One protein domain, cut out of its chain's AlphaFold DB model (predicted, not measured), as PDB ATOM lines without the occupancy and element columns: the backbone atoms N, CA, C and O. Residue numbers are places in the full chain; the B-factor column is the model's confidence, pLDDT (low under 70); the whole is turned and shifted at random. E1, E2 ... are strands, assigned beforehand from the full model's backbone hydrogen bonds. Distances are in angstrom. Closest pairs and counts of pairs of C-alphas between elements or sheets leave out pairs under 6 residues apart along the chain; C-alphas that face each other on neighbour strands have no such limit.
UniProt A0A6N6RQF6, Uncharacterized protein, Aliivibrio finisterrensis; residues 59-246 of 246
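What this domain is: This is residues 59 to 246 of the 246 residues of an uncharacterized protein of Aliivibrio finisterrensis (UniProt A0A6N6RQF6). The domain is a closed barrel of twelve antiparallel strands, in which two long, bent strands, E9 and E10, join the E7 part of the wall to the E11 part. The short E6 continues the line of E5 beside E7, and the short E8 lies outside the ring, with residues 150 and 151 near E9 and E10. The printed part has 188 residues with fourteen named strands, E1 to E14 in chain order, and no named helix; the class is all strand. E1 to E5 and E9 to E14 are meanders, each strand the antiparallel neighbour of the one before. The whole is compact, with a radius of gyration of the C-alphas of 17.6 A and spans of 53 by 38 by 31 A.

How they stand to each other: In the barrel, E10, residues 180 to 197, has E9, residues 156 to 169, on one side and E11, residues 202 to 210, on the other side. E9 and E10 form a hairpin, with N 158 and O 187 2.8 A apart; E10 and E11 form another, with N 190 and O 208 2.9 A apart. E10 bends by 83 degrees at residue 194, and E9 by 62 degrees at residue 166. E12, residues 220 to 225, has N 222 3.0 A from O 207 of E11. E13, residues 229 to 235, has N 231 2.9 A from O 223 of E12. E14, residues 238 to 245, has N 240 2.8 A from O 233 of E13. E1, residues 67 to 73, closes the ring, with N 72 and O 241 of E14 2.8 A apart. E2, residues 78 to 84, has N 81 2.8 A from O 69 of E1. E3, residues 87 to 94, has N 92 2.9 A from O 80 of E2. E4, residues 100 to 110, bends by 70 degrees at residue 107 and has N 103 2.8 A from O 91 of E3. E5, residues 113 to 117, has N 113 3.4 A from O 110 of E4. E7, residues 133 to 140, has N 138 3.1 A from O 116 of E5 and N 137 2.8 A from O 165 of E9. E6, residues 119 to 121, is antiparallel to E7, with no N and O within hydrogen-bond range. E8, residues 149 to 151, pairs with no named strand; its closest C-alpha pair with E9 is Val 150 and Ala 156, 6.4 A.

Where its parts are: E1 begins at C-alpha 67 (156.993, 154.352, 154.834), and E14 ends at C-alpha 245 (153.598, 160.225, 156.317). E10 measures 43.2 A, E9 35.0 A, E4 24.4 A and E11 24.0 A.

The domain as a whole: The C-alphas of Asn 173 and Ala 199, the two farthest apart, are 54.6 A apart. The printed part has no cut, and the link from E6 to E7 is long. Mean pLDDT of the printed part is 71.3; 76 residues are under 70, among them residues 86 to 145.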
ATOM      1  N   HIS A  59     144.105 142.966 157.623       86.56
ATOM      2  CA  HIS A  59     145.315 143.107 156.810       86.56
ATOM      3  C   HIS A  59     145.248 144.302 155.854       86.56
ATOM      4  O   HIS A  59     146.286 144.827 155.466       86.56
ATOM      5  N   THR A  60     144.050 144.776 155.484       89.69
ATOM      6  CA  THR A  60     143.925 145.967 154.621       89.69
ATOM      7  C   THR A  60     144.324 147.263 155.323       89.69
ATOM      8  O   THR A  60     144.634 148.242 154.646       89.69
ATOM      9  N   TYR A  61     144.349 147.259 156.657       88.75
ATOM     10  CA  TYR A  61     144.778 148.387 157.485       88.75
ATOM     11  C   TYR A  61     146.252 148.301 157.879       88.75
ATOM     12  O   TYR A  61     146.740 149.183 158.582       88.75
ATOM     13  N   ASN A  62     146.973 147.279 157.410       85.00
ATOM     14  CA  ASN A  62     148.425 147.293 157.458       85.00
ATOM     15  C   ASN A  62     148.954 148.314 156.432       85.00
ATOM     16  O   ASN A  62     148.318 148.557 155.397       85.00
ATOM     17  N   PRO A  63     150.109 148.936 156.702       82.88
ATOM     18  CA  PRO A  63     150.769 149.787 155.729       82.88
ATOM     19  C   PRO A  63     151.124 149.011 154.465       82.88
ATOM     20  O   PRO A  63     151.310 147.799 154.484       82.88
ATOM     21  N   THR A  64     151.254 149.722 153.351       84.94
ATOM     22  CA  THR A  64     151.750 149.158 152.091       84.94
ATOM     23  C   THR A  64     153.100 149.757 151.718       84.94
ATOM     24  O   THR A  64     153.256 150.979 151.704       84.94
ATOM     25  N   GLY A  65     154.064 148.899 151.378       83.81
ATOM     26  CA  GLY A  65     155.423 149.319 151.027       83.81
ATOM     27  C   GLY A  65     156.200 149.903 152.209       83.81
ATOM     28  O   GLY A  65     155.808 149.755 153.366       83.81
ATOM     29  N   THR A  66     157.319 150.555 151.905       84.44
ATOM     30  CA  THR A  66     158.156 151.230 152.903       84.44
ATOM     31  C   THR A  66     157.636 152.638 153.158       84.44
ATOM     32  O   THR A  66     157.408 153.379 152.201       84.44
ATOM     33  N   LYS A  67     157.424 153.003 154.427       85.06
ATOM     34  CA  LYS A  67     156.993 154.352 154.834       85.06
ATOM     35  C   LYS A  67     157.347 154.659 156.282       85.06
ATOM     36  O   LYS A  67     157.503 153.746 157.089       85.06
ATOM     37  N   THR A  68     157.382 155.941 156.624       84.38
ATOM     38  CA  THR A  68     157.473 156.410 158.011       84.38
ATOM     39  C   THR A  68     156.225 157.201 158.365       84.38
ATOM     40  O   THR A  68     155.922 158.217 157.750       84.38
ATOM     41  N   VAL A  69     155.488 156.759 159.378       84.50
ATOM     42  CA  VAL A  69     154.374 157.519 159.944       84.50
ATOM     43  C   VAL A  69     154.875 158.294 161.154       84.50
ATOM     44  O   VAL A  69     155.477 157.723 162.058       84.50
ATOM     45  N   VAL A  70     154.618 159.597 161.180       85.38
ATOM     46  CA  VAL A  70     154.979 160.466 162.299       85.38
ATOM     47  C   VAL A  70     153.706 160.920 162.990       85.38
ATOM     48  O   VAL A  70     152.877 161.599 162.380       85.38
ATOM     49  N   LEU A  71     153.567 160.553 164.259       86.00
ATOM     50  CA  LEU A  71     152.481 160.969 165.139       86.00
ATOM     51  C   LEU A  71     152.985 162.036 166.113       86.00
ATOM     52  O   LEU A  71     154.173 162.082 166.431       86.00
ATOM     53  N   GLN A  72     152.094 162.906 166.571       86.19
ATOM     54  CA  GLN A  72     152.405 163.965 167.525       86.19
ATOM     55  C   GLN A  72     151.393 163.973 168.669       86.19
ATOM     56  O   GLN A  72     150.200 163.794 168.429       86.19
ATOM     57  N   ASP A  73     151.877 164.174 169.895       82.50
ATOM     58  CA  ASP A  73     151.025 164.356 171.072       82.50
ATOM     59  C   ASP A  73     150.630 165.818 171.309       82.50
ATOM     60  O   ASP A  73     151.188 166.740 170.708       82.50
ATOM     61  N   ASP A  74     149.706 166.039 172.242       83.56
ATOM     62  CA  ASP A  74     149.230 167.380 172.615       83.56
ATOM     63  C   ASP A  74     150.336 168.316 173.153       83.56
ATOM     64  O   ASP A  74     150.168 169.535 173.170       83.56
ATOM     65  N   ASN A  75     151.484 167.768 173.567       81.75
ATOM     66  CA  ASN A  75     152.648 168.520 174.046       81.75
ATOM     67  C   ASN A  75     153.684 168.784 172.938       81.75
ATOM     68  O   ASN A  75     154.734 169.375 173.199       81.75
ATOM     69  N   GLY A  76     153.417 168.345 171.707       80.62
ATOM     70  CA  GLY A  76     154.302 168.506 170.561       80.62
ATOM     71  C   GLY A  76     155.384 167.428 170.416       80.62
ATOM     72  O   GLY A  76     156.149 167.497 169.447       80.62
ATOM     73  N   ASN A  77     155.444 166.430 171.306       78.56
ATOM     74  CA  ASN A  77     156.367 165.297 171.186       78.56
ATOM     75  C   ASN A  77     156.019 164.465 169.950       78.56
ATOM     76  O   ASN A  77     154.843 164.249 169.662       78.56
ATOM     77  N   GLN A  78     157.036 163.968 169.243       81.88
ATOM     78  CA  GLN A  78     156.850 163.169 168.030       81.88
ATOM     79  C   GLN A  78     157.194 161.698 168.263       81.88
ATOM     80  O   GLN A  78     158.165 161.366 168.945       81.88
ATOM     81  N   TYR A  79     156.401 160.840 167.631       77.25
ATOM     82  CA  TYR A  79     156.513 159.388 167.652       77.25
ATOM     83  C   TYR A  79     156.614 158.918 166.211       77.25
ATOM     84  O   TYR A  79     155.742 159.228 165.397       77.25
ATOM     85  N   LYS A  80     157.694 158.223 165.869       79.38
ATOM     86  CA  LYS A  80     157.934 157.748 164.507       79.38
ATOM     87  C   LYS A  80     157.738 156.247 164.438       79.38
ATOM     88  O   LYS A  80     158.323 155.506 165.219       79.38
ATOM     89  N   PHE A  81     156.955 155.831 163.459       78.06
ATOM     90  CA  PHE A  81     156.644 154.449 163.149       78.06
ATOM     91  C   PHE A  81     157.190 154.136 161.767       78.06
ATOM     92  O   PHE A  81     156.715 154.677 160.769       78.06
ATOM     93  N   PHE A  82     158.200 153.285 161.709       78.56
ATOM     94  CA  PHE A  82     158.831 152.871 160.467       78.56
ATOM     95  C   PHE A  82     158.218 151.555 160.022       78.56
ATOM     96  O   PHE A  82     158.095 150.613 160.809       78.56
ATOM     97  N   TYR A  83     157.858 151.503 158.750       79.50
ATOM     98  CA  TYR A  83     157.335 150.317 158.108       79.50
ATOM     99  C   TYR A  83     158.197 149.973 156.904       79.50
ATOM    100  O   TYR A  83     158.520 150.852 156.103       79.50
ATOM    101  N   GLU A  84     158.521 148.697 156.744       76.00
ATOM    102  CA  GLU A  84     159.239 148.171 155.586       76.00
ATOM    103  C   GLU A  84     158.385 147.089 154.941       76.00
ATOM    104  O   GLU A  84     157.889 146.195 155.621       76.00
ATOM    105  N   ASN A  85     158.147 147.198 153.633       76.12
ATOM    106  CA  ASN A  85     157.299 146.253 152.893       76.12
ATOM    107  C   ASN A  85     155.910 146.002 153.527       76.12
ATOM    108  O   ASN A  85     155.310 144.949 153.329       76.12
ATOM    109  N   GLY A  86     155.364 146.996 154.236       64.00
ATOM    110  CA  GLY A  86     154.068 146.918 154.912       64.00
ATOM    111  C   GLY A  86     154.073 146.267 156.296       64.00
ATOM    112  O   GLY A  86     153.017 146.144 156.921       64.00
ATOM    113  N   GLU A  87     155.241 145.885 156.801       63.75
ATOM    114  CA  GLU A  87     155.411 145.347 158.145       63.75
ATOM    115  C   GLU A  87     155.876 146.426 159.119       63.75
ATOM    116  O   GLU A  87     156.513 147.400 158.728       63.75
ATOM    117  N   TYR A  88     155.512 146.280 160.393       65.75
ATOM    118  CA  TYR A  88     155.919 147.199 161.451       65.75
ATOM    119  C   TYR A  88     157.358 146.920 161.853       65.75
ATOM    120  O   TYR A  88     157.620 145.842 162.375       65.75
ATOM    121  N   VAL A  89     158.253 147.876 161.600       51.66
ATOM    122  CA  VAL A  89     159.701 147.669 161.709       51.66
ATOM    123  C   VAL A  89     160.329 148.433 162.854       51.66
ATOM    124  O   VAL A  89     161.272 147.932 163.435       51.66
ATOM    125  N   ARG A  90     159.844 149.616 163.238       58.78
ATOM    126  CA  ARG A  90     160.444 150.354 164.363       58.78
ATOM    127  C   ARG A  90     159.504 151.410 164.922       58.78
ATOM    128  O   ARG A  90     158.786 152.063 164.173       58.78
ATOM    129  N   GLU A  91     159.563 151.611 166.230       60.22
ATOM    130  CA  GLU A  91     158.948 152.714 166.964       60.22
ATOM    131  C   GLU A  91     160.040 153.535 167.648       60.22
ATOM    132  O   GLU A  91     160.854 153.002 168.401       60.22
ATOM    133  N   GLU A  92     160.048 154.841 167.420       62.09
ATOM    134  CA  GLU A  92     160.899 155.784 168.144       62.09
ATOM    135  C   GLU A  92     160.014 156.810 168.845       62.09
ATOM    136  O   GLU A  92     159.257 157.522 168.179       62.09
ATOM    137  N   SER A  93     160.130 156.928 170.168       58.03
ATOM    138  CA  SER A  93     159.580 158.068 170.898       58.03
ATOM    139  C   SER A  93     160.682 159.062 171.245       58.03
ATOM    140  O   SER A  93     161.767 158.703 171.710       58.03
ATOM    141  N   TRP A  94     160.400 160.338 170.998       52.28
ATOM    142  CA  TRP A  94     161.236 161.454 171.421       52.28
ATOM    143  C   TRP A  94     160.505 162.198 172.532       52.28
ATOM    144  O   TRP A  94     159.467 162.809 172.270       52.28
ATOM    145  N   ASN A  95     161.019 162.159 173.765       51.53
ATOM    146  CA  ASN A  95     160.522 163.047 174.815       51.53
ATOM    147  C   ASN A  95     161.348 164.346 174.880       51.53
ATOM    148  O   ASN A  95     162.533 164.372 174.542       51.53
ATOM    149  N   LEU A  96     160.722 165.428 175.361       39.75
ATOM    150  CA  LEU A  96     161.330 166.753 175.586       39.75
ATOM    151  C   LEU A  96     162.588 166.763 176.491       39.75
ATOM    152  O   LEU A  96     163.217 167.809 176.630       39.75
ATOM    153  N   TYR A  97     162.968 165.633 177.098       41.34
ATOM    154  CA  TYR A  97     164.083 165.511 178.043       41.34
ATOM    155  C   TYR A  97     165.259 164.666 177.516       41.34
ATOM    156  O   TYR A  97     166.111 164.266 178.304       41.34
ATOM    157  N   ASN A  98     165.350 164.438 176.198       43.78
ATOM    158  CA  ASN A  98     166.414 163.670 175.525       43.78
ATOM    159  C   ASN A  98     166.474 162.167 175.861       43.78
ATOM    160  O   ASN A  98     167.462 161.514 175.522       43.78
ATOM    161  N   ASN A  99     165.426 161.588 176.454       41.34
ATOM    162  CA  ASN A  99     165.315 160.133 176.550       41.34
ATOM    163  C   ASN A  99     164.623 159.621 175.283       41.34
ATOM    164  O   ASN A  99     163.490 160.005 174.986       41.34
ATOM    165  N   VAL A 100     165.319 158.768 174.532       42.62
ATOM    166  CA  VAL A 100     164.777 158.117 173.337       42.62
ATOM    167  C   VAL A 100     164.412 156.686 173.704       42.62
ATOM    168  O   VAL A 100     165.301 155.872 173.955       42.62
ATOM    169  N   LEU A 101     163.116 156.370 173.718       40.78
ATOM    170  CA  LEU A 101     162.685 154.975 173.714       40.78
ATOM    171  C   LEU A 101     162.672 154.523 172.253       40.78
ATOM    172  O   LEU A 101     161.845 154.977 171.463       40.78
ATOM    173  N   VAL A 102     163.608 153.648 171.895       43.69
ATOM    174  CA  VAL A 102     163.606 152.964 170.599       43.69
ATOM    175  C   VAL A 102     163.120 151.546 170.837       43.69
ATOM    176  O   VAL A 102     163.780 150.778 171.536       43.69
ATOM    177  N   MET A 103     161.976 151.200 170.258       43.81
ATOM    178  CA  MET A 103     161.554 149.813 170.110       43.81
ATOM    179  C   MET A 103     161.745 149.437 168.648       43.81
ATOM    180  O   MET A 103     160.949 149.813 167.793       43.81
ATOM    181  N   ASP A 104     162.822 148.719 168.356       42.22
ATOM    182  CA  ASP A 104     163.032 148.155 167.026       42.22
ATOM    183  C   ASP A 104     162.233 146.853 166.908       42.22
ATOM    184  O   ASP A 104     162.352 145.953 167.744       42.22
ATOM    185  N   TRP A 105     161.376 146.806 165.897       42.41
ATOM    186  CA  TRP A 105     160.565 145.666 165.484       42.41
ATOM    187  C   TRP A 105     161.083 145.155 164.148       42.41
ATOM    188  O   TRP A 105     160.305 144.836 163.258       42.41
ATOM    189  N   SER A 106     162.394 145.139 163.944       36.38
ATOM    190  CA  SER A 106     162.897 144.718 162.656       36.38
ATOM    191  C   SER A 106     162.590 143.234 162.462       36.38
ATOM    192  O   SER A 106     163.053 142.362 163.206       36.38
ATOM    193  N   GLN A 107     161.835 142.926 161.402       32.94
ATOM    194  CA  GLN A 107     162.065 141.675 160.695       32.94
ATOM    195  C   GLN A 107     163.393 141.781 159.943       32.94
ATOM    196  O   GLN A 107     163.462 141.703 158.718       32.94
ATOM    197  N   GLU A 108     164.483 142.025 160.666       33.97
ATOM    198  CA  GLU A 108     165.795 141.833 160.089       33.97
ATOM    199  C   GLU A 108     166.028 140.329 160.118       33.97
ATOM    200  O   GLU A 108     166.333 139.753 161.154       33.97
ATOM    201  N   ILE A 109     165.839 139.665 158.976       33.34
ATOM    202  CA  ILE A 109     166.295 138.290 158.776       33.34
ATOM    203  C   ILE A 109     167.829 138.330 158.780       33.34
ATOM    204  O   ILE A 109     168.484 138.240 157.742       33.34
ATOM    205  N   ILE A 110     168.433 138.455 159.958       36.09
ATOM    206  CA  ILE A 110     169.851 138.179 160.145       36.09
ATOM    207  C   ILE A 110     169.923 136.672 160.357       36.09
ATOM    208  O   ILE A 110     169.665 136.165 161.442       36.09
ATOM    209  N   ASN A 111     170.192 135.927 159.286       33.31
ATOM    210  CA  ASN A 111     170.217 134.457 159.298       33.31
ATOM    211  C   ASN A 111     168.886 133.768 159.685       33.31
ATOM    212  O   ASN A 111     168.922 132.626 160.132       33.31
ATOM    213  N   GLY A 112     167.722 134.408 159.506       30.38
ATOM    214  CA  GLY A 112     166.418 133.806 159.855       30.38
ATOM    215  C   GLY A 112     165.773 134.324 161.142       30.38
ATOM    216  O   GLY A 112     164.719 133.817 161.510       30.38
ATOM    217  N   ILE A 113     166.394 135.299 161.815       33.09
ATOM    218  CA  ILE A 113     166.123 135.623 163.220       33.09
ATOM    219  C   ILE A 113     165.638 137.068 163.373       33.09
ATOM    220  O   ILE A 113     166.434 137.999 163.319       33.09
ATOM    221  N   ASN A 114     164.342 137.256 163.613       40.78
ATOM    222  CA  ASN A 114     163.761 138.566 163.936       40.78
ATOM    223  C   ASN A 114     164.218 138.998 165.329       40.78
ATOM    224  O   ASN A 114     164.127 138.170 166.214       40.78
ATOM    225  N   THR A 115     164.683 140.229 165.560       39.06
ATOM    226  CA  THR A 115     165.264 140.607 166.865       39.06
ATOM    227  C   THR A 115     164.594 141.844 167.464       39.06
ATOM    228  O   THR A 115     164.690 142.928 166.902       39.06
ATOM    229  N   ARG A 116     163.973 141.729 168.647       46.69
ATOM    230  CA  ARG A 116     163.477 142.894 169.414       46.69
ATOM    231  C   ARG A 116     164.539 143.409 170.381       46.69
ATOM    232  O   ARG A 116     164.933 142.672 171.282       46.69
ATOM    233  N   LYS A 117     164.915 144.688 170.273       45.94
ATOM    234  CA  LYS A 117     165.697 145.389 171.306       45.94
ATOM    235  C   LYS A 117     164.770 146.172 172.230       45.94
ATOM    236  O   LYS A 117     164.213 147.190 171.832       45.94
ATOM    237  N   VAL A 118     164.630 145.721 173.476       45.62
ATOM    238  CA  VAL A 118     163.947 146.485 174.533       45.62
ATOM    239  C   VAL A 118     165.001 147.147 175.403       45.62
ATOM    240  O   VAL A 118     165.802 146.449 176.023       45.62
ATOM    241  N   VAL A 119     165.005 148.478 175.435       45.50
ATOM    242  CA  VAL A 119     165.705 149.250 176.467       45.50
ATOM    243  C   VAL A 119     164.652 149.633 177.495       45.50
ATOM    244  O   VAL A 119     163.872 150.552 177.265       45.50
ATOM    245  N   ASP A 120     164.586 148.871 178.582       41.97
ATOM    246  CA  ASP A 120     163.682 149.161 179.693       41.97
ATOM    247  C   ASP A 120     164.459 149.959 180.752       41.97
ATOM    248  O   ASP A 120     165.472 149.478 181.270       41.97
ATOM    249  N   ASP A 121     164.034 151.196 181.016       41.34
ATOM    250  CA  ASP A 121     164.594 152.070 182.057       41.34
ATOM    251  C   ASP A 121     163.572 152.172 183.195       41.34
ATOM    252  O   ASP A 121     162.699 153.045 183.218       41.34
ATOM    253  N   TRP A 122     163.623 151.213 184.124       35.25
ATOM    254  CA  TRP A 122     162.784 151.247 185.320       35.25
ATOM    255  C   TRP A 122     163.410 152.180 186.351       35.25
ATOM    256  O   TRP A 122     164.196 151.759 187.201       35.25
ATOM    257  N   SER A 123     162.985 153.443 186.355       37.38
ATOM    258  CA  SER A 123     163.181 154.302 187.518       37.38
ATOM    259  C   SER A 123     162.219 153.858 188.628       37.38
ATOM    260  O   SER A 123     161.103 154.374 188.747       37.38
ATOM    261  N   GLN A 124     162.605 152.883 189.455       37.47
ATOM    262  CA  GLN A 124     161.943 152.759 190.752       37.47
ATOM    263  C   GLN A 124     162.291 154.006 191.570       37.47
ATOM    264  O   GLN A 124     163.458 154.313 191.804       37.47
ATOM    265  N   PHE A 125     161.249 154.751 191.935       37.81
ATOM    266  CA  PHE A 125     161.277 155.936 192.786       37.81
ATOM    267  C   PHE A 125     161.864 155.597 194.167       37.81
ATOM    268  O   PHE A 125     161.143 155.336 195.124       37.81
ATOM    269  N   ASP A 126     163.181 155.628 194.281       35.66
ATOM    270  CA  ASP A 126     163.874 155.927 195.527       35.66
ATOM    271  C   ASP A 126     165.168 156.635 195.138       35.66
ATOM    272  O   ASP A 126     165.991 156.073 194.418       35.66
ATOM    273  N   GLY A 127     165.290 157.909 195.511       42.47
ATOM    274  CA  GLY A 127     166.213 158.905 194.950       42.47
ATOM    275  C   GLY A 127     167.708 158.668 195.203       42.47
ATOM    276  O   GLY A 127     168.435 159.624 195.458       42.47
ATOM    277  N   SER A 128     168.180 157.420 195.159       44.41
ATOM    278  CA  SER A 128     169.575 157.046 195.388       44.41
ATOM    279  C   SER A 128     170.083 155.805 194.635       44.41
ATOM    280  O   SER A 128     171.241 155.443 194.838       44.41
ATOM    281  N   GLN A 129     169.313 155.149 193.758       44.06
ATOM    282  CA  GLN A 129     169.774 153.902 193.123       44.06
ATOM    283  C   GLN A 129     170.141 154.076 191.647       44.06
ATOM    284  O   GLN A 129     169.426 154.707 190.874       44.06
ATOM    285  N   ALA A 130     171.300 153.527 191.276       49.38
ATOM    286  CA  ALA A 130     171.780 153.466 189.903       49.38
ATOM    287  C   ALA A 130     170.696 152.870 188.994       49.38
ATOM    288  O   ALA A 130     170.131 151.823 189.309       49.38
ATOM    289  N   LEU A 131     170.417 153.548 187.879       57.16
ATOM    290  CA  LEU A 131     169.432 153.131 186.885       57.16
ATOM    291  C   LEU A 131     169.787 151.722 186.390       57.16
ATOM    292  O   LEU A 131     170.819 151.532 185.741       57.16
ATOM    293  N   CYS A 132     168.969 150.733 186.752       56.81
ATOM    294  CA  CYS A 132     169.076 149.372 186.241       56.81
ATOM    295  C   CYS A 132     168.522 149.363 184.813       56.81
ATOM    296  O   CYS A 132     167.346 149.619 184.584       56.81
ATOM    297  N   SER A 133     169.401 149.079 183.862       60.00
ATOM    298  CA  SER A 133     169.136 148.948 182.444       60.00
ATOM    299  C   SER A 133     169.499 147.538 181.998       60.00
ATOM    300  O   SER A 133     170.569 146.999 182.313       60.00
ATOM    301  N   VAL A 134     168.590 146.943 181.239       59.44
ATOM    302  CA  VAL A 134     168.779 145.658 180.572       59.44
ATOM    303  C   VAL A 134     168.457 145.848 179.102       59.44
ATOM    304  O   VAL A 134     167.535 146.573 178.740       59.44
ATOM    305  N   THR A 135     169.236 145.203 178.247       63.31
ATOM    306  CA  THR A 135     168.965 145.087 176.819       63.31
ATOM    307  C   THR A 135     168.651 143.638 176.506       63.31
ATOM    308  O   THR A 135     169.462 142.752 176.784       63.31
ATOM    309  N   PHE A 136     167.493 143.421 175.898       66.81
ATOM    310  CA  PHE A 136     167.049 142.117 175.421       66.81
ATOM    311  C   PHE A 136     167.163 142.012 173.899       66.81
ATOM    312  O   PHE A 136     167.251 143.028 173.210       66.81
ATOM    313  N   SER A 137     167.171 140.776 173.413       69.12
ATOM    314  CA  SER A 137     167.108 140.371 172.012       69.12
ATOM    315  C   SER A 137     166.026 139.296 171.899       69.12
ATOM    316  O   SER A 137     166.275 138.174 172.335       69.12
ATOM    317  N   ASP A 138     164.838 139.616 171.374       67.25
ATOM    318  CA  ASP A 138     163.746 138.629 171.237       67.25
ATOM    319  C   ASP A 138     163.696 138.042 169.815       67.25
ATOM    320  O   ASP A 138     163.496 138.804 168.877       67.25
ATOM    321  N   GLU A 139     163.823 136.717 169.684       69.56
ATOM    322  CA  GLU A 139     163.770 135.916 168.448       69.56
ATOM    323  C   GLU A 139     162.420 135.215 168.254       69.56
ATOM    324  O   GLU A 139     162.011 134.436 169.108       69.56
ATOM    325  N   TYR A 140     161.706 135.429 167.138       66.12
ATOM    326  CA  TYR A 140     160.427 134.732 166.897       66.12
ATOM    327  C   TYR A 140     160.615 133.218 166.699       66.12
ATOM    328  O   TYR A 140     161.285 132.771 165.777       66.12
ATOM    329  N   ILE A 141     159.924 132.425 167.521       68.19
ATOM    330  CA  ILE A 141     159.910 130.951 167.455       68.19
ATOM    331  C   ILE A 141     158.775 130.450 166.553       68.19
ATOM    332  O   ILE A 141     158.834 129.353 165.997       68.19
ATOM    333  N   THR A 142     157.686 131.212 166.448       61.50
ATOM    334  CA  THR A 142     156.519 130.864 165.628       61.50
ATOM    335  C   THR A 142     156.118 132.053 164.765       61.50
ATOM    336  O   THR A 142     156.193 133.197 165.209       61.50
ATOM    337  N   GLU A 143     155.685 131.760 163.538       59.44
ATOM    338  CA  GLU A 143     155.124 132.724 162.594       59.44
ATOM    339  C   GLU A 143     153.939 133.480 163.218       59.44
ATOM    340  O   GLU A 143     153.136 132.912 163.965       59.44
ATOM    341  N   LYS A 144     153.841 134.778 162.922       62.31
ATOM    342  CA  LYS A 144     152.748 135.646 163.364       62.31
ATOM    343  C   LYS A 144     151.410 135.073 162.887       62.31
ATOM    344  O   LYS A 144     151.092 135.127 161.703       62.31
ATOM    345  N   VAL A 145     150.585 134.595 163.816       65.31
ATOM    346  CA  VAL A 145     149.205 134.195 163.509       65.31
ATOM    347  C   VAL A 145     148.289 135.384 163.782       65.31
ATOM    348  O   VAL A 145     147.962 135.671 164.931       65.31
ATOM    349  N   GLU A 146     147.889 136.101 162.730       71.69
ATOM    350  CA  GLU A 146     146.852 137.135 162.798       71.69
ATOM    351  C   GLU A 146     145.637 136.706 161.962       71.69
ATOM    352  O   GLU A 146     145.792 136.354 160.791       71.69
ATOM    353  N   PRO A 147     144.416 136.712 162.528       79.38
ATOM    354  CA  PRO A 147     143.229 136.434 161.739       79.38
ATOM    355  C   PRO A 147     143.002 137.568 160.736       79.38
ATOM    356  O   PRO A 147     142.819 138.724 161.111       79.38
ATOM    357  N   GLN A 148     142.955 137.218 159.451       83.62
ATOM    358  CA  GLN A 148     142.725 138.192 158.385       83.62
ATOM    359  C   GLN A 148     141.353 138.871 158.508       83.62
ATOM    360  O   GLN A 148     141.249 140.074 158.290       83.62
ATOM    361  N   TYR A 149     140.305 138.112 158.848       87.62
ATOM    362  CA  TYR A 149     138.927 138.601 158.936       87.62
ATOM    363  C   TYR A 149     138.380 138.471 160.353       87.62
ATOM    364  O   TYR A 149     138.433 137.389 160.937       87.62
ATOM    365  N   VAL A 150     137.822 139.561 160.881       88.94
ATOM    366  CA  VAL A 150     137.310 139.638 162.258       88.94
ATOM    367  C   VAL A 150     136.000 140.421 162.280       88.94
ATOM    368  O   VAL A 150     135.867 141.409 161.561       88.94
ATOM    369  N   GLY A 151     135.017 139.970 163.060       88.12
ATOM    370  CA  GLY A 151     133.752 140.682 163.228       88.12
ATOM    371  C   GLY A 151     133.911 141.979 164.022       88.12
ATOM    372  O   GLY A 151     134.788 142.095 164.877       88.12
ATOM    373  N   TYR A 152     133.048 142.964 163.775       88.06
ATOM    374  CA  TYR A 152     132.964 144.128 164.664       88.06
ATOM    375  C   TYR A 152     132.561 143.694 166.080       88.06
ATOM    376  O   TYR A 152     131.582 142.970 166.257       88.06
ATOM    377  N   GLY A 153     133.316 144.139 167.083       87.56
ATOM    378  CA  GLY A 153     133.170 143.730 168.482       87.56
ATOM    379  C   GLY A 153     133.832 142.392 168.831       87.56
ATOM    380  O   GLY A 153     134.044 142.123 170.016       87.56
ATOM    381  N   ASP A 154     134.226 141.583 167.843       89.50
ATOM    382  CA  ASP A 154     134.999 140.364 168.076       89.50
ATOM    383  C   ASP A 154     136.479 140.700 168.273       89.50
ATOM    384  O   ASP A 154     137.020 141.633 167.682       89.50
ATOM    385  N   THR A 155     137.164 139.932 169.118       89.06
ATOM    386  CA  THR A 155     138.572 140.194 169.440       89.06
ATOM    387  C   THR A 155     139.494 139.285 168.640       89.06
ATOM    388  O   THR A 155     139.507 138.069 168.826       89.06
ATOM    389  N   ALA A 156     140.298 139.896 167.777       88.38
ATOM    390  CA  ALA A 156     141.440 139.279 167.127       88.38
ATOM    391  C   ALA A 156     142.558 139.079 168.147       88.38
ATOM    392  O   ALA A 156     142.898 140.016 168.870       88.38
ATOM    393  N   VAL A 157     143.168 137.897 168.174       86.19
ATOM    394  CA  VAL A 157     144.369 137.644 168.977       86.19
ATOM    395  C   VAL A 157     145.529 137.378 168.031       86.19
ATOM    396  O   VAL A 157     145.457 136.469 167.207       86.19
ATOM    397  N   SER A 158     146.585 138.174 168.155       80.81
ATOM    398  CA  SER A 158     147.889 137.923 167.548       80.81
ATOM    399  C   SER A 158     148.839 137.456 168.645       80.81
ATOM    400  O   SER A 158     149.136 138.219 169.565       80.81
ATOM    401  N   ALA A 159     149.282 136.204 168.568       76.94
ATOM    402  CA  ALA A 159     150.222 135.629 169.522       76.94
ATOM    403  C   ALA A 159     151.640 135.650 168.946       76.94
ATOM    404  O   ALA A 159     151.879 135.176 167.835       76.94
ATOM    405  N   TYR A 160     152.573 136.174 169.729       73.88
ATOM    406  CA  TYR A 160     153.978 136.322 169.390       73.88
ATOM    407  C   TYR A 160     154.799 135.473 170.347       73.88
ATOM    408  O   TYR A 160     155.033 135.862 171.491       73.88
ATOM    409  N   ARG A 161     155.212 134.289 169.898       77.12
ATOM    410  CA  ARG A 161     156.085 133.422 170.688       77.12
ATOM    411  C   ARG A 161     157.532 133.728 170.343       77.12
ATOM    412  O   ARG A 161     157.914 133.585 169.182       77.12
ATOM    413  N   MET A 162     158.314 134.126 171.339       78.75
ATOM    414  CA  MET A 162     159.695 134.559 171.143       78.75
ATOM    415  C   MET A 162     160.647 133.896 172.143       78.75
ATOM    416  O   MET A 162     160.254 133.583 173.267       78.75
ATOM    417  N   GLU A 163     161.893 133.688 171.732       83.31
ATOM    418  CA  GLU A 163     163.032 133.396 172.593       83.31
ATOM    419  C   GLU A 163     163.745 134.712 172.888       83.31
ATOM    420  O   GLU A 163     164.333 135.331 172.011       83.31
ATOM    421  N   ARG A 164     163.688 135.158 174.132       78.88
ATOM    422  CA  ARG A 164     164.374 136.355 174.596       78.88
ATOM    423  C   ARG A 164     165.744 135.991 175.130       78.88
ATOM    424  O   ARG A 164     165.847 135.144 176.010       78.88
ATOM    425  N   THR A 165     166.769 136.689 174.658       82.44
ATOM    426  CA  THR A 165     168.149 136.579 175.140       82.44
ATOM    427  C   THR A 165     168.594 137.885 175.800       82.44
ATOM    428  O   THR A 165     168.380 138.967 175.251       82.44
ATOM    429  N   VAL A 166     169.243 137.811 176.965       81.56
ATOM    430  CA  VAL A 166     169.846 138.986 177.625       81.56
ATOM    431  C   VAL A 166     171.137 139.387 176.904       81.56
ATOM    432  O   VAL A 166     172.127 138.661 176.954       81.56
ATOM    433  N   GLY A 167     171.157 140.558 176.265       75.75
ATOM    434  CA  GLY A 167     172.331 141.076 175.554       75.75
ATOM    435  C   GLY A 167     173.303 141.842 176.457       75.75
ATOM    436  O   GLY A 167     174.508 141.604 176.429       75.75
ATOM    437  N   SER A 168     172.791 142.750 177.290       74.88
ATOM    438  CA  SER A 168     173.598 143.494 178.268       74.88
ATOM    439  C   SER A 168     172.769 143.899 179.478       74.88
ATOM    440  O   SER A 168     171.577 144.158 179.350       74.88
ATOM    441  N   THR A 169     173.395 144.007 180.646       74.94
ATOM    442  CA  THR A 169     172.741 144.494 181.865       74.94
ATOM    443  C   THR A 169     173.750 145.184 182.779       74.94
ATOM    444  O   THR A 169     174.904 144.762 182.852       74.94
ATOM    445  N   ASN A 170     173.326 146.237 183.479       69.06
ATOM    446  CA  ASN A 170     174.062 146.811 184.614       69.06
ATOM    447  C   ASN A 170     173.381 146.494 185.966       69.06
ATOM    448  O   ASN A 170     173.778 147.021 187.005       69.06
ATOM    449  N   CYS A 171     172.356 145.638 185.953       70.88
ATOM    450  CA  CYS A 171     171.568 145.283 187.121       70.88
ATOM    451  C   CYS A 171     172.298 144.199 187.915       70.88
ATOM    452  O   CYS A 171     172.389 143.045 187.492       70.88
ATOM    453  N   THR A 172     172.815 144.549 189.091       69.75
ATOM    454  CA  THR A 172     173.450 143.575 189.983       69.75
ATOM    455  C   THR A 172     172.450 142.494 190.405       69.75
ATOM    456  O   THR A 172     171.456 142.793 191.064       69.75
ATOM    457  N   ASN A 173     172.754 141.237 190.066       67.12
ATOM    458  CA  ASN A 173     172.085 140.002 190.509       67.12
ATOM    459  C   ASN A 173     170.679 139.697 189.949       67.12
ATOM    460  O   ASN A 173     170.067 138.737 190.412       67.12
ATOM    461  N   ALA A 174     170.163 140.459 188.980       69.62
ATOM    462  CA  ALA A 174     168.823 140.220 188.419       69.62
ATOM    463  C   ALA A 174     168.827 139.472 187.073       69.62
ATOM    464  O   ALA A 174     167.868 138.770 186.769       69.62
ATOM    465  N   TYR A 175     169.896 139.605 186.283       76.19
ATOM    466  CA  TYR A 175     169.989 139.047 184.934       76.19
ATOM    467  C   TYR A 175     171.410 138.550 184.657       76.19
ATOM    468  O   TYR A 175     172.376 139.229 185.016       76.19
ATOM    469  N   THR A 176     171.549 137.409 183.979       85.94
ATOM    470  CA  THR A 176     172.836 136.957 183.435       85.94
ATOM    471  C   THR A 176     172.854 137.209 181.935       85.94
ATOM    472  O   THR A 176     171.890 136.923 181.231       85.94
ATOM    473  N   ILE A 177     173.962 137.745 181.420       85.31
ATOM    474  CA  ILE A 177     174.150 137.903 179.972       85.31
ATOM    475  C   ILE A 177     174.081 136.520 179.309       85.31
ATOM    476  O   ILE A 177     174.702 135.570 179.789       85.31
ATOM    477  N   ASN A 178     173.371 136.437 178.184       87.88
ATOM    478  CA  ASN A 178     173.019 135.228 177.437       87.88
ATOM    479  C   ASN A 178     171.989 134.300 178.101       87.88
ATOM    480  O   ASN A 178     171.732 133.227 177.548       87.88
ATOM    481  N   ASP A 179     171.376 134.684 179.227       88.19
ATOM    482  CA  ASP A 179     170.198 133.961 179.712       88.19
ATOM    483  C   ASP A 179     169.096 134.011 178.654       88.19
ATOM    484  O   ASP A 179     168.869 135.051 178.023       88.19
ATOM    485  N   LYS A 180     168.434 132.866 178.470       88.19
ATOM    486  CA  LYS A 180     167.358 132.669 177.503       88.19
ATOM    487  C   LYS A 180     166.049 132.373 178.212       88.19
ATOM    488  O   LYS A 180     165.996 131.498 179.075       88.19
ATOM    489  N   GLU A 181     164.983 133.041 177.796       86.56
ATOM    490  CA  GLU A 181     163.628 132.749 178.248       86.56
ATOM    491  C   GLU A 181     162.645 132.698 177.079       86.56
ATOM    492  O   GLU A 181     162.788 133.401 176.083       86.56
ATOM    493  N   ILE A 182     161.623 131.851 177.196       84.75
ATOM    494  CA  ILE A 182     160.539 131.798 176.217       84.75
ATOM    495  C   ILE A 182     159.436 132.724 176.700       84.75
ATOM    496  O   ILE A 182     158.830 132.480 177.743       84.75
ATOM    497  N   ILE A 183     159.138 133.743 175.906       79.88
ATOM    498  CA  ILE A 183     158.046 134.674 176.166       79.88
ATOM    499  C   ILE A 183     156.928 134.475 175.149       79.88
ATOM    500  O   ILE A 183     157.116 133.962 174.041       79.88
ATOM    501  N   THR A 184     155.719 134.851 175.542       79.38
ATOM    502  CA  THR A 184     154.570 134.890 174.641       79.38
ATOM    503  C   THR A 184     153.833 136.191 174.859       79.38
ATOM    504  O   THR A 184     153.200 136.377 175.898       79.38
ATOM    505  N   ASP A 185     153.895 137.064 173.860       76.62
ATOM    506  CA  ASP A 185     153.150 138.310 173.864       76.62
ATOM    507  C   ASP A 185     151.846 138.128 173.086       76.62
ATOM    508  O   ASP A 185     151.848 137.788 171.906       76.62
ATOM    509  N   ASN A 186     150.712 138.350 173.748       80.75
ATOM    510  CA  ASN A 186     149.402 138.317 173.104       80.75
ATOM    511  C   ASN A 186     148.912 139.741 172.879       80.75
ATOM    512  O   ASN A 186     148.610 140.453 173.836       80.75
ATOM    513  N   VAL A 187     148.794 140.135 171.618       82.25
ATOM    514  CA  VAL A 187     148.174 141.397 171.219       82.25
ATOM    515  C   VAL A 187     146.730 141.134 170.840       82.25
ATOM    516  O   VAL A 187     146.439 140.279 170.008       82.25
ATOM    517  N   LEU A 188     145.819 141.884 171.444       87.88
ATOM    518  CA  LEU A 188     144.396 141.799 171.185       87.88
ATOM    519  C   LEU A 188     143.963 143.055 170.432       87.88
ATOM    520  O   LEU A 188     144.294 144.173 170.832       87.88
ATOM    521  N   ARG A 189     143.219 142.863 169.343       89.12
ATOM    522  CA  ARG A 189     142.615 143.937 168.551       89.12
ATOM    523  C   ARG A 189     141.138 143.656 168.356       89.12
ATOM    524  O   ARG A 189     140.779 142.646 167.761       89.12
ATOM    525  N   THR A 190     140.290 144.565 168.809       91.81
ATOM    526  CA  THR A 190     138.838 144.464 168.643       91.81
ATOM    527  C   THR A 190     138.374 145.574 167.700       91.81
ATOM    528  O   THR A 190     138.407 146.740 168.098       91.81
ATOM    529  N   PRO A 191     137.972 145.266 166.452       92.75
ATOM    530  CA  PRO A 191     137.403 146.245 165.528       92.75
ATOM    531  C   PRO A 191     136.129 146.856 166.114       92.75
ATOM    532  O   PRO A 191     135.206 146.126 166.465       92.75
ATOM    533  N   ILE A 192     136.058 148.183 166.212       92.88
ATOM    534  CA  ILE A 192     134.883 148.885 166.748       92.88
ATOM    535  C   ILE A 192     134.026 149.417 165.605       92.88
ATOM    536  O   ILE A 192     132.844 149.099 165.514       92.88
ATOM    537  N   THR A 193     134.616 150.236 164.734       92.69
ATOM    538  CA  THR A 193     133.903 150.874 163.623       92.69
ATOM    539  C   THR A 193     134.879 151.398 162.577       92.69
ATOM    540  O   THR A 193     136.044 151.657 162.891       92.69
ATOM    541  N   THR A 194     134.395 151.597 161.353       92.31
ATOM    542  CA  THR A 194     135.129 152.278 160.281       92.31
ATOM    543  C   THR A 194     134.576 153.667 160.010       92.31
ATOM    544  O   THR A 194     133.367 153.889 160.098       92.31
ATOM    545  N   PHE A 195     135.444 154.592 159.623       91.38
ATOM    546  CA  PHE A 195     135.084 155.969 159.300       91.38
ATOM    547  C   PHE A 195     136.089 156.573 158.315       91.38
ATOM    548  O   PHE A 195     137.166 156.023 158.095       91.38
ATOM    549  N   ALA A 196     135.722 157.696 157.702       90.19
ATOM    550  CA  ALA A 196     136.644 158.483 156.895       90.19
ATOM    551  C   ALA A 196     137.521 159.348 157.815       90.19
ATOM    552  O   ALA A 196     136.997 160.131 158.608       90.19
ATOM    553  N   TYR A 197     138.837 159.185 157.722       83.94
ATOM    554  CA  TYR A 197     139.832 159.985 158.430       83.94
ATOM    555  C   TYR A 197     140.333 161.098 157.519       83.94
ATOM    556  O   TYR A 197     140.556 160.861 156.332       83.94
ATOM    557  N   ASP A 198     140.517 162.281 158.105       73.31
ATOM    558  CA  ASP A 198     141.014 163.500 157.462       73.31
ATOM    559  C   ASP A 198     140.258 163.962 156.187       73.31
ATOM    560  O   ASP A 198     139.158 163.507 155.871       73.31
ATOM    561  N   ALA A 199     140.808 164.971 155.499       60.34
ATOM    562  CA  ALA A 199     140.204 165.595 154.319       60.34
ATOM    563  C   ALA A 199     140.272 164.732 153.042       60.34
ATOM    564  O   ALA A 199     139.554 165.011 152.080       60.34
ATOM    565  N   ASN A 200     141.116 163.697 153.011       63.31
ATOM    566  CA  ASN A 200     141.322 162.811 151.866       63.31
ATOM    567  C   ASN A 200     140.416 161.571 151.893       63.31
ATOM    568  O   ASN A 200     140.506 160.740 150.988       63.31
ATOM    569  N   ASN A 201     139.527 161.446 152.889       77.31
ATOM    570  CA  ASN A 201     138.600 160.322 153.036       77.31
ATOM    571  C   ASN A 201     139.308 158.954 153.102       77.31
ATOM    572  O   ASN A 201     138.805 157.959 152.571       77.31
ATOM    573  N   ALA A 202     140.470 158.877 153.758       85.25
ATOM    574  CA  ALA A 202     141.093 157.583 154.010       85.25
ATOM    575  C   ALA A 202     140.151 156.744 154.886       85.25
ATOM    576  O   ALA A 202     139.698 157.200 155.933       85.25
ATOM    577  N   GLU A 203     139.810 155.525 154.462       92.81
ATOM    578  CA  GLU A 203     138.980 154.650 155.291       92.81
ATOM    579  C   GLU A 203     139.829 154.071 156.423       92.81
ATOM    580  O   GLU A 203     140.841 153.399 156.183       92.81
ATOM    581  N   CYS A 204     139.401 154.319 157.656       93.31
ATOM    582  CA  CYS A 204     140.138 153.952 158.851       93.31
ATOM    583  C   CYS A 204     139.265 153.202 159.838       93.31
ATOM    584  O   CYS A 204     138.046 153.344 159.860       93.31
ATOM    585  N   LEU A 205     139.918 152.374 160.639       93.38
ATOM    586  CA  LEU A 205     139.339 151.464 161.597       93.38
ATOM    587  C   LEU A 205     139.730 151.902 163.002       93.38
ATOM    588  O   LEU A 205     140.912 151.894 163.350       93.38
ATOM    589  N   LEU A 206     138.729 152.220 163.819       92.31
ATOM    590  CA  LEU A 206     138.898 152.346 165.260       92.31
ATOM    591  C   LEU A 206     138.927 150.948 165.881       92.31
ATOM    592  O   LEU A 206     138.051 150.121 165.617       92.31
ATOM    593  N   THR A 207     139.906 150.706 166.742       91.62
ATOM    594  CA  THR A 207     140.075 149.439 167.457       91.62
ATOM    595  C   THR A 207     140.280 149.665 168.951       91.62
ATOM    596  O   THR A 207     140.927 150.637 169.345       91.62
ATOM    597  N   ASP A 208     139.770 148.740 169.769       91.38
ATOM    598  CA  ASP A 208     140.267 148.542 171.133       91.38
ATOM    599  C   ASP A 208     141.524 147.671 171.050       91.38
ATOM    600  O   ASP A 208     141.472 146.534 170.569       91.38
ATOM    601  N   PHE A 209     142.661 148.212 171.468       87.62
ATOM    602  CA  PHE A 209     143.955 147.548 171.410       87.62
ATOM    603  C   PHE A 209     144.441 147.209 172.816       87.62
ATOM    604  O   PHE A 209     144.483 148.068 173.698       87.62
ATOM    605  N   ARG A 210     144.863 145.960 173.021       85.00
ATOM    606  CA  ARG A 210     145.474 145.505 174.276       85.00
ATOM    607  C   ARG A 210     146.751 144.749 173.974       85.00
ATOM    608  O   ARG A 210     146.793 143.949 173.045       85.00
ATOM    609  N   ALA A 211     147.776 144.969 174.780       77.62
ATOM    610  CA  ALA A 211     149.020 144.226 174.690       77.62
ATOM    611  C   ALA A 211     149.642 144.060 176.083       77.62
ATOM    612  O   ALA A 211     149.318 144.840 176.981       77.62
ATOM    613  N   PRO A 212     150.537 143.078 176.284       68.62
ATOM    614  CA  PRO A 212     151.102 142.776 177.600       68.62
ATOM    615  C   PRO A 212     152.023 143.880 178.126       68.62
ATOM    616  O   PRO A 212     152.206 143.996 179.333       68.62
ATOM    617  N   TRP A 213     152.582 144.688 177.219       66.06
ATOM    618  CA  TRP A 213     153.424 145.844 177.532       66.06
ATOM    619  C   TRP A 213     152.633 147.130 177.792       66.06
ATOM    620  O   TRP A 213     153.221 148.143 178.159       66.06
ATOM    621  N   LEU A 214     151.309 147.126 177.604       62.41
ATOM    622  CA  LEU A 214     150.478 148.192 178.157       62.41
ATOM    623  C   LEU A 214     150.357 147.976 179.666       62.41
ATOM    624  O   LEU A 214     150.408 146.837 180.135       62.41
ATOM    625  N   ASN A 215     150.150 149.061 180.422       61.88
ATOM    626  CA  ASN A 215     149.826 148.983 181.850       61.88
ATOM    627  C   ASN A 215     148.825 147.844 182.095       61.88
ATOM    628  O   ASN A 215     147.830 147.744 181.381       61.88
ATOM    629  N   LYS A 216     149.126 146.944 183.044       58.75
ATOM    630  CA  LYS A 216     148.423 145.656 183.195       58.75
ATOM    631  C   LYS A 216     146.900 145.820 183.128       58.75
ATOM    632  O   LYS A 216     146.290 146.383 184.032       58.75
ATOM    633  N   GLY A 217     146.296 145.280 182.069       59.47
ATOM    634  CA  GLY A 217     144.844 145.280 181.859       59.47
ATOM    635  C   GLY A 217     144.265 146.558 181.244       59.47
ATOM    636  O   GLY A 217     143.056 146.621 181.035       59.47
ATOM    637  N   SER A 218     145.090 147.557 180.932       74.44
ATOM    638  CA  SER A 218     144.670 148.743 180.192       74.44
ATOM    639  C   SER A 218     144.453 148.420 178.718       74.44
ATOM    640  O   SER A 218     145.137 147.579 178.128       74.44
ATOM    641  N   SER A 219     143.497 149.121 178.123       83.00
ATOM    642  CA  SER A 219     143.271 149.120 176.690       83.00
ATOM    643  C   SER A 219     143.467 150.527 176.132       83.00
ATOM    644  O   SER A 219     143.373 151.516 176.861       83.00
ATOM    645  N   GLN A 220     143.825 150.607 174.857       84.12
ATOM    646  CA  GLN A 220     144.050 151.856 174.143       84.12
ATOM    647  C   GLN A 220     143.160 151.894 172.911       84.12
ATOM    648  O   GLN A 220     143.090 150.920 172.161       84.12
ATOM    649  N   ALA A 221     142.538 153.043 172.666       88.19
ATOM    650  CA  ALA A 221     141.950 153.308 171.366       88.19
ATOM    651  C   ALA A 221     143.085 153.496 170.350       88.19
ATOM    652  O   ALA A 221     144.024 154.258 170.585       88.19
ATOM    653  N   ARG A 222     143.011 152.778 169.230       89.00
ATOM    654  CA  ARG A 222     143.939 152.938 168.105       89.00
ATOM    655  C   ARG A 222     143.177 153.044 166.801       89.00
ATOM    656  O   ARG A 222     142.248 152.264 166.577       89.00
ATOM    657  N   ILE A 223     143.597 153.965 165.943       90.19
ATOM    658  CA  ILE A 223     143.037 154.155 164.608       90.19
ATOM    659  C   ILE A 223     144.070 153.706 163.584       90.19
ATOM    660  O   ILE A 223     145.202 154.192 163.566       90.19
ATOM    661  N   TYR A 224     143.655 152.785 162.719       90.94
ATOM    662  CA  TYR A 224     144.457 152.298 161.604       90.94
ATOM    663  C   TYR A 224     143.798 152.688 160.289       90.94
ATOM    664  O   TYR A 224     142.604 152.464 160.123       90.94
ATOM    665  N   CYS A 225     144.549 153.221 159.337       91.62
ATOM    666  CA  CYS A 225     144.031 153.600 158.025       91.62
ATOM    667  C   CYS A 225     144.505 152.642 156.938       91.62
ATOM    668  O   CYS A 225     145.655 152.193 156.953       91.62
ATOM    669  N   LYS A 226     143.623 152.341 155.973       91.12
ATOM    670  CA  LYS A 226     143.938 151.422 154.871       91.12
ATOM    671  C   LYS A 226     145.218 151.833 154.144       91.12
ATOM    672  O   LYS A 226     145.337 152.963 153.677       91.12
ATOM    673  N   GLY A 227     146.178 150.913 154.058       86.62
ATOM    674  CA  GLY A 227     147.474 151.134 153.408       86.62
ATOM    675  C   GLY A 227     148.423 152.115 154.111       86.62
ATOM    676  O   GLY A 227     149.559 152.282 153.655       86.62
ATOM    677  N   LEU A 228     148.014 152.745 155.215       86.31
ATOM    678  CA  LEU A 228     148.856 153.645 156.011       86.31
ATOM    679  C   LEU A 228     149.362 152.984 157.294       86.31
ATOM    680  O   LEU A 228     150.487 153.259 157.696       86.31
ATOM    681  N   GLY A 229     148.576 152.098 157.909       86.56
ATOM    682  CA  GLY A 229     148.897 151.557 159.229       86.56
ATOM    683  C   GLY A 229     148.307 152.402 160.355       86.56
ATOM    684  O   GLY A 229     147.256 153.022 160.190       86.56
ATOM    685  N   LEU A 230     148.967 152.398 161.513       86.12
ATOM    686  CA  LEU A 230     148.562 153.174 162.687       86.12
ATOM    687  C   LEU A 230     148.685 154.675 162.401       86.12
ATOM    688  O   LEU A 230     149.772 155.136 162.065       86.12
ATOM    689  N   VAL A 231     147.599 155.427 162.572       86.44
ATOM    690  CA  VAL A 231     147.568 156.892 162.391       86.44
ATOM    691  C   VAL A 231     147.192 157.648 163.662       86.44
ATOM    692  O   VAL A 231     147.397 158.854 163.747       86.44
ATOM    693  N   GLU A 232     146.634 156.957 164.653       86.69
ATOM    694  CA  GLU A 232     146.303 157.550 165.942       86.69
ATOM    695  C   GLU A 232     146.368 156.490 167.036       86.69
ATOM    696  O   GLU A 232     145.918 155.356 166.843       86.69
ATOM    697  N   PHE A 233     146.909 156.849 168.192       84.12
ATOM    698  CA  PHE A 233     146.854 156.028 169.399       84.12
ATOM    699  C   PHE A 233     146.856 156.924 170.633       84.12
ATOM    700  O   PHE A 233     146.987 158.138 170.520       84.12
ATOM    701  N   GLY A 234     146.710 156.338 171.818       74.56
ATOM    702  CA  GLY A 234     146.820 157.066 173.075       74.56
ATOM    703  C   GLY A 234     146.035 156.418 174.197       74.56
ATOM    704  O   GLY A 234     145.477 155.328 174.054       74.56
ATOM    705  N   TYR A 235     146.012 157.092 175.336       69.06
ATOM    706  CA  TYR A 235     145.176 156.745 176.478       69.06
ATOM    707  C   TYR A 235     144.335 157.959 176.863       69.06
ATOM    708  O   TYR A 235     144.609 159.076 176.431       69.06
ATOM    709  N   THR A 236     143.298 157.752 177.673       57.06
ATOM    710  CA  THR A 236     142.425 158.839 178.127       57.06
ATOM    711  C   THR A 236     143.257 159.969 178.747       57.06
ATOM    712  O   THR A 236     143.817 159.794 179.827       57.06
ATOM    713  N   GLY A 237     143.334 161.115 178.061       58.41
ATOM    714  CA  GLY A 237     144.089 162.299 178.491       58.41
ATOM    715  C   GLY A 237     145.414 162.565 177.763       58.41
ATOM    716  O   GLY A 237     145.999 163.614 178.012       58.41
ATOM    717  N   GLN A 238     145.881 161.676 176.877       68.12
ATOM    718  CA  GLN A 238     146.998 161.950 175.966       68.12
ATOM    719  C   GLN A 238     146.768 161.230 174.632       68.12
ATOM    720  O   GLN A 238     146.889 160.004 174.542       68.12
ATOM    721  N   GLU A 239     146.415 162.003 173.606       81.00
ATOM    722  CA  GLU A 239     146.166 161.508 172.252       81.00
ATOM    723  C   GLU A 239     147.373 161.801 171.353       81.00
ATOM    724  O   GLU A 239     147.968 162.875 171.416       81.00
ATOM    725  N   TYR A 240     147.739 160.835 170.512       83.44
ATOM    726  CA  TYR A 240     148.824 160.928 169.540       83.44
ATOM    727  C   TYR A 240     148.225 160.842 168.145       83.44
ATOM    728  O   TYR A 240     147.706 159.791 167.776       83.44
ATOM    729  N   ARG A 241     148.308 161.918 167.365       86.75
ATOM    730  CA  ARG A 241     147.604 162.054 166.080       86.75
ATOM    731  C   ARG A 241     148.564 162.138 164.907       86.75
ATOM    732  O   ARG A 241     149.702 162.579 165.069       86.75
ATOM    733  N   LEU A 242     148.100 161.747 163.721       85.12
ATOM    734  CA  LEU A 242     148.891 161.801 162.496       85.12
ATOM    735  C   LEU A 242     149.363 163.222 162.204       85.12
ATOM    736  O   LEU A 242     148.561 164.111 161.932       85.12
ATOM    737  N   LEU A 243     150.682 163.410 162.221       84.38
ATOM    738  CA  LEU A 243     151.318 164.649 161.795       84.38
ATOM    739  C   LEU A 243     151.656 164.585 160.304       84.38
ATOM    740  O   LEU A 243     151.361 165.524 159.567       84.38
ATOM    741  N   ARG A 244     152.295 163.494 159.857       86.38
ATOM    742  CA  ARG A 244     152.642 163.264 158.442       86.38
ATOM    743  C   ARG A 244     153.025 161.811 158.153       86.38
ATOM    744  O   ARG A 244     153.330 161.047 159.068       86.38
ATOM    745  N   VAL A 245     153.065 161.480 156.864       83.38
ATOM    746  CA  VAL A 245     153.598 160.225 156.317       83.38
ATOM    747  C   VAL A 245     154.737 160.572 155.354       83.38
ATOM    748  O   VAL A 245     154.562 161.453 154.511       83.38
ATOM    749  N   GLU A 246     155.883 159.912 155.511       85.62
ATOM    750  CA  GLU A 246     157.092 160.030 154.676       85.62
ATOM    751  C   GLU A 246     157.332 158.748 153.869       85.62
ATOM    752  O   GLU A 246     157.091 157.643 154.419       85.62
TER     753      GLU A 246